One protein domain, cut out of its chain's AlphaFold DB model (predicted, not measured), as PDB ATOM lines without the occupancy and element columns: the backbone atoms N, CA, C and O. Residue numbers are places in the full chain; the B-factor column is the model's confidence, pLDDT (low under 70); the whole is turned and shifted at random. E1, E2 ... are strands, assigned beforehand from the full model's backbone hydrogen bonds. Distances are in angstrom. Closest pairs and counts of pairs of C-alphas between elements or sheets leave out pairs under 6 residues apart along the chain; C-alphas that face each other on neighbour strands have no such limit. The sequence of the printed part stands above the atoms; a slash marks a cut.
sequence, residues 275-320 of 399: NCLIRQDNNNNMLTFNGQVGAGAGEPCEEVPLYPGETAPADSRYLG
ATOM      1  N   ASN A 275     197.034 152.229 209.364       86.81
ATOM      2  CA  ASN A 275     195.600 151.942 209.470       86.81
ATOM      3  C   ASN A 275     194.948 151.467 208.155       86.81
ATOM      4  O   ASN A 275     193.744 151.641 207.950       86.81
ATOM      5  N   CYS A 276     195.732 150.877 207.251       88.88
ATOM      6  CA  CYS A 276     195.261 150.347 205.980       88.88
ATOM      7  C   CYS A 276     195.231 148.823 206.058       88.88
ATOM      8  O   CYS A 276     196.191 148.200 206.501       88.88
ATOM      9  N   LEU A 277     194.128 148.233 205.619       92.44
ATOM     10  CA  LEU A 277     193.963 146.799 205.462       92.44
ATOM     11  C   LEU A 277     193.738 146.500 203.986       92.44
ATOM     12  O   LEU A 277     192.777 147.005 203.396       92.44
ATOM     13  N   ILE A 278     194.578 145.642 203.417       92.50
ATOM     14  CA  ILE A 278     194.439 145.192 202.037       92.50
ATOM     15  C   ILE A 278     193.974 143.740 202.070       92.50
ATOM     16  O   ILE A 278     194.599 142.879 202.683       92.50
ATOM     17  N   ARG A 279     192.848 143.451 201.420       91.75
ATOM     18  CA  ARG A 279     192.339 142.082 201.273       91.75
ATOM     19  C   ARG A 279     192.318 141.687 199.812       91.75
ATOM     20  O   ARG A 279     191.792 142.428 198.989       91.75
ATOM     21  N   GLN A 280     192.842 140.504 199.521       92.00
ATOM     22  CA  GLN A 280     192.756 139.884 198.208       92.00
ATOM     23  C   GLN A 280     191.697 138.788 198.225       92.00
ATOM     24  O   GLN A 280     191.745 137.875 199.051       92.00
ATOM     25  N   ASP A 281     190.753 138.884 197.300       90.88
ATOM     26  CA  ASP A 281     189.754 137.865 197.024       90.88
ATOM     27  C   ASP A 281     190.009 137.294 195.627       90.88
ATOM     28  O   ASP A 281     189.662 137.892 194.608       90.88
ATOM     29  N   ASN A 282     190.636 136.118 195.592       89.12
ATOM     30  CA  ASN A 282     190.975 135.428 194.349       89.12
ATOM     31  C   ASN A 282     189.742 134.924 193.598       89.12
ATOM     32  O   ASN A 282     189.785 134.819 192.375       89.12
ATOM     33  N   ASN A 283     188.650 134.618 194.305       90.19
ATOM     34  CA  ASN A 283     187.443 134.089 193.671       90.19
ATOM     35  C   ASN A 283     186.718 135.186 192.889       90.19
ATOM     36  O   ASN A 283     186.174 134.926 191.819       90.19
ATOM     37  N   ASN A 284     186.753 136.413 193.410       83.88
ATOM     38  CA  ASN A 284     186.141 137.582 192.782       83.88
ATOM     39  C   ASN A 284     187.132 138.432 191.972       83.88
ATOM     40  O   ASN A 284     186.745 139.482 191.464       83.88
ATOM     41  N   ASN A 285     188.396 138.001 191.859       79.56
ATOM     42  CA  ASN A 285     189.489 138.753 191.234       79.56
ATOM     43  C   ASN A 285     189.554 140.216 191.726       79.56
ATOM     44  O   ASN A 285     189.605 141.159 190.935       79.56
ATOM     45  N   MET A 286     189.475 140.402 193.049       83.88
ATOM     46  CA  MET A 286     189.309 141.711 193.683       83.88
ATOM     47  C   MET A 286     190.388 141.970 194.738       83.88
ATOM     48  O   MET A 286     190.691 141.110 195.565       83.88
ATOM     49  N   LEU A 287     190.923 143.192 194.742       87.38
ATOM     50  CA  LEU A 287     191.709 143.754 195.841       87.38
ATOM     51  C   LEU A 287     190.892 144.857 196.518       87.38
ATOM     52  O   LEU A 287     190.446 145.793 195.855       87.38
ATOM     53  N   THR A 288     190.721 144.768 197.835       89.00
ATOM     54  CA  THR A 288     189.963 145.746 198.623       89.00
ATOM     55  C   THR A 288     190.888 146.480 199.579       89.00
ATOM     56  O   THR A 288     191.542 145.853 200.412       89.00
ATOM     57  N   PHE A 289     190.889 147.810 199.493       88.88
ATOM     58  CA  PHE A 289     191.639 148.708 200.367       88.88
ATOM     59  C   PHE A 289     190.677 149.326 201.381       88.88
ATOM     60  O   PHE A 289     189.793 150.095 201.008       88.88
ATOM     61  N   ASN A 290     190.831 148.985 202.659       87.38
ATOM     62  CA  ASN A 290     189.974 149.476 203.735       87.38
ATOM     63  C   ASN A 290     190.779 150.224 204.795       87.38
ATOM     64  O   ASN A 290     191.936 149.900 205.057       87.38
ATOM     65  N   GLY A 291     190.136 151.185 205.455       86.62
ATOM     66  CA  GLY A 291     190.636 151.741 206.708       86.62
ATOM     67  C   GLY A 291     190.277 150.822 207.876       86.62
ATOM     68  O   GLY A 291     189.105 150.492 208.058       86.62
ATOM     69  N   GLN A 292     191.259 150.420 208.681       87.62
ATOM     70  CA  GLN A 292     191.039 149.709 209.941       87.62
ATOM     71  C   GLN A 292     192.065 150.173 210.977       87.62
ATOM     72  O   GLN A 292     193.270 150.104 210.744       87.62
ATOM     73  N   VAL A 293     191.582 150.603 212.145       86.06
ATOM     74  CA  VAL A 293     192.438 151.008 213.269       86.06
ATOM     75  C   VAL A 293     193.345 149.843 213.675       86.06
ATOM     76  O   VAL A 293     192.868 148.728 213.899       86.06
ATOM     77  N   GLY A 294     194.651 150.104 213.745       85.94
ATOM     78  CA  GLY A 294     195.671 149.118 214.100       85.94
ATOM     79  C   GLY A 294     196.088 148.172 212.966       85.94
ATOM     80  O   GLY A 294     196.921 147.302 213.202       85.94
ATOM     81  N   ALA A 295     195.541 148.313 211.753       89.75
ATOM     82  CA  ALA A 295     195.965 147.526 210.593       89.75
ATOM     83  C   ALA A 295     197.246 148.076 209.941       89.75
ATOM     84  O   ALA A 295     197.631 149.229 210.155       89.75
ATOM     85  N   GLY A 296     197.898 147.240 209.128       88.31
ATOM     86  CA  GLY A 296     199.114 147.591 208.400       88.31
ATOM     87  C   GLY A 296     200.249 148.014 209.329       88.31
ATOM     88  O   GLY A 296     200.652 147.261 210.212       88.31
ATOM     89  N   ALA A 297     200.761 149.231 209.147       86.06
ATOM     90  CA  ALA A 297     201.802 149.801 210.011       86.06
ATOM     91  C   ALA A 297     201.278 150.310 211.375       86.06
ATOM     92  O   ALA A 297     202.050 150.863 212.156       86.06
ATOM     93  N   GLY A 298     199.988 150.118 211.669       86.62
ATOM     94  CA  GLY A 298     199.342 150.578 212.895       86.62
ATOM     95  C   GLY A 298     198.906 152.040 212.830       86.62
ATOM     96  O   GLY A 298     198.838 152.642 211.756       86.62
ATOM     97  N   GLU A 299     198.582 152.602 213.993       82.56
ATOM     98  CA  GLU A 299     198.264 154.020 214.136       82.56
ATOM     99  C   GLU A 299     199.568 154.815 214.262       82.56
ATOM    100  O   GLU A 299     200.405 154.484 215.106       82.56
ATOM    101  N   PRO A 300     199.790 155.831 213.415       78.44
ATOM    102  CA  PRO A 300     200.990 156.631 213.520       78.44
ATOM    103  C   PRO A 300     200.873 157.526 214.760       78.44
ATOM    104  O   PRO A 300     199.825 158.112 215.021       78.44
ATOM    105  N   CYS A 301     201.956 157.643 215.531       72.00
ATOM    106  CA  CYS A 301     201.991 158.524 216.705       72.00
ATOM    107  C   CYS A 301     201.928 160.016 216.328       72.00
ATOM    108  O   CYS A 301     201.614 160.854 217.168       72.00
ATOM    109  N   GLU A 302     202.246 160.337 215.073       77.75
ATOM    110  CA  GLU A 302     202.311 161.685 214.512       77.75
ATOM    111  C   GLU A 302     201.623 161.716 213.141       77.75
ATOM    112  O   GLU A 302     201.334 160.677 212.543       77.75
ATOM    113  N   GLU A 303     201.371 162.907 212.604       77.44
ATOM    114  CA  GLU A 303     200.900 163.015 211.227       77.44
ATOM    115  C   GLU A 303     202.028 162.705 210.238       77.44
ATOM    116  O   GLU A 303     203.076 163.347 210.231       77.44
ATOM    117  N   VAL A 304     201.795 161.720 209.372       75.81
ATOM    118  CA  VAL A 304     202.784 161.265 208.391       75.81
ATOM    119  C   VAL A 304     202.833 162.245 207.208       75.81
ATOM    120  O   VAL A 304     201.798 162.471 206.566       75.81
ATOM    121  N   PRO A 305     204.007 162.818 206.869       72.38
ATOM    122  CA  PRO A 305     204.173 163.616 205.657       72.38
ATOM    123  C   PRO A 305     203.881 162.791 204.399       72.38
ATOM    124  O   PRO A 305     204.390 161.680 204.246       72.38
ATOM    125  N   LEU A 306     203.081 163.337 203.482       67.81
ATOM    126  CA  LEU A 306     202.801 162.721 202.180       67.81
ATOM    127  C   LEU A 306     203.832 163.136 201.127       67.81
ATOM    128  O   LEU A 306     204.117 162.367 200.205       67.81
ATOM    129  N   TYR A 307     204.403 164.339 201.256       67.19
ATOM    130  CA  TYR A 307     205.402 164.862 200.325       67.19
ATOM    131  C   TYR A 307     206.684 165.302 201.046       67.19
ATOM    132  O   TYR A 307     206.637 165.747 202.197       67.19
ATOM    133  N   PRO A 308     207.847 165.209 200.375       60.50
ATOM    134  CA  PRO A 308     209.079 165.795 200.887       60.50
ATOM    135  C   PRO A 308     208.912 167.300 201.133       60.50
ATOM    136  O   PRO A 308     208.415 168.012 200.263       60.50
ATOM    137  N   GLY A 309     209.347 167.775 202.301       68.00
ATOM    138  CA  GLY A 309     209.312 169.197 202.659       68.00
ATOM    139  C   GLY A 309     207.989 169.693 203.247       68.00
ATOM    140  O   GLY A 309     207.868 170.886 203.507       68.00
ATOM    141  N   GLU A 310     207.006 168.820 203.485       69.50
ATOM    142  CA  GLU A 310     205.822 169.218 204.245       69.50
ATOM    143  C   GLU A 310     206.175 169.486 205.707       69.50
ATOM    144  O   GLU A 310     206.712 168.623 206.402       69.50
ATOM    145  N   THR A 311     205.832 170.682 206.175       77.62
ATOM    146  CA  THR A 311     206.020 171.118 207.558       77.62
ATOM    147  C   THR A 311     204.693 171.576 208.136       77.62
ATOM    148  O   THR A 311     203.860 172.134 207.418       77.62
ATOM    149  N   ALA A 312     204.501 171.360 209.435       76.31
ATOM    150  CA  ALA A 312     203.342 171.893 210.134       76.31
ATOM    151  C   ALA A 312     203.365 173.438 210.119       76.31
ATOM    152  O   ALA A 312     204.447 174.033 210.019       76.31
ATOM    153  N   PRO A 313     202.197 174.102 210.192       76.19
ATOM    154  CA  PRO A 313     202.121 175.542 210.429       76.19
ATOM    155  C   PRO A 313     202.897 175.941 211.689       76.19
ATOM    156  O   PRO A 313     202.996 175.150 212.622       76.19
ATOM    157  N   ALA A 314     203.401 177.178 211.744       77.00
ATOM    158  CA  ALA A 314     204.232 177.650 212.860       77.00
ATOM    159  C   ALA A 314     203.575 177.462 214.244       77.00
ATOM    160  O   ALA A 314     204.275 177.198 215.218       77.00
ATOM    161  N   ASP A 315     202.243 177.538 214.299       77.88
ATOM    162  CA  ASP A 315     201.450 177.457 215.528       77.88
ATOM    163  C   ASP A 315     200.767 176.089 215.735       77.88
ATOM    164  O   ASP A 315     199.881 175.968 216.579       77.88
ATOM    165  N   SER A 316     201.130 175.050 214.974       78.56
ATOM    166  CA  SER A 316     200.547 173.709 215.124       78.56
ATOM    167  C   SER A 316     201.614 172.619 215.119       78.56
ATOM    168  O   SER A 316     202.607 172.683 214.399       78.56
ATOM    169  N   ARG A 317     201.384 171.570 215.913       78.44
ATOM    170  CA  ARG A 317     202.207 170.349 215.903       78.44
ATOM    171  C   ARG A 317     201.876 169.423 214.729       78.44
ATOM    172  O   ARG A 317     202.642 168.507 214.444       78.44
ATOM    173  N   TYR A 318     200.742 169.642 214.068       81.38
ATOM    174  CA  TYR A 318     200.189 168.753 213.054       81.38
ATOM    175  C   TYR A 318     200.251 169.392 211.663       81.38
ATOM    176  O   TYR A 318     200.021 170.590 211.494       81.38
ATOM    177  N   LEU A 319     200.525 168.584 210.639       77.44
ATOM    178  CA  LEU A 319     200.572 168.995 209.231       77.44
ATOM    179  C   LEU A 319     199.219 169.536 208.737       77.44
ATOM    180  O   LEU A 319     199.185 170.408 207.868       77.44
ATOM    181  N   GLY A 320     198.109 169.049 209.296       73.19
ATOM    182  CA  GLY A 320     196.758 169.553 209.036       73.19
ATOM    183  C   GLY A 320     196.441 170.897 209.703       73.19
ATOM    184  O   GLY A 320     195.412 171.494 209.390       73.19
TER     185      GLY A 320
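Overview. This is residues 275 to 320 of the 399 residues of an uncharacterized protein of Hyphomicrobiaceae bacterium (UniProt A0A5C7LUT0). The model has little regular structure: one antiparallel hairpin, E1 and E2, sticks out at its tip, residues 281 to 286, and from its other end a winding tail, residues 297 to 320, leads away and folds back at its far end. The printed part has 46 residues, with E1 then E2 and no named helix; it is all strand, with 18 residues in named elements. It is an extended rod, radius of gyration of the C-alphas 15.5 A, spanning 50 by 20 by 13 A.

Arrangement. Look first at E1, residues 275 to 281, and E2, residues 286 to 296, antiparallel neighbours at 150 degrees. N 279 and O 288 are within hydrogen-bond range at 2.9 A, as are N 275 and O 295 at 3.2 A, beyond the bend of 133 degrees in E2 at residue 293.

Along the chain. Find C-alpha 275 at (195.600, 151.942, 209.470); E1 runs 19.7 A from there. E2 runs 18.6 A to C-alpha 296 at (199.114, 147.591, 208.400).

Size, cuts and confidence. The C-alphas farthest apart, of Asn 283 and Asp 315, are 50.5 A apart. The printed part has no cut, and the link from E1 to E2 is tight. Residues 306 to 310 have pLDDT under 70.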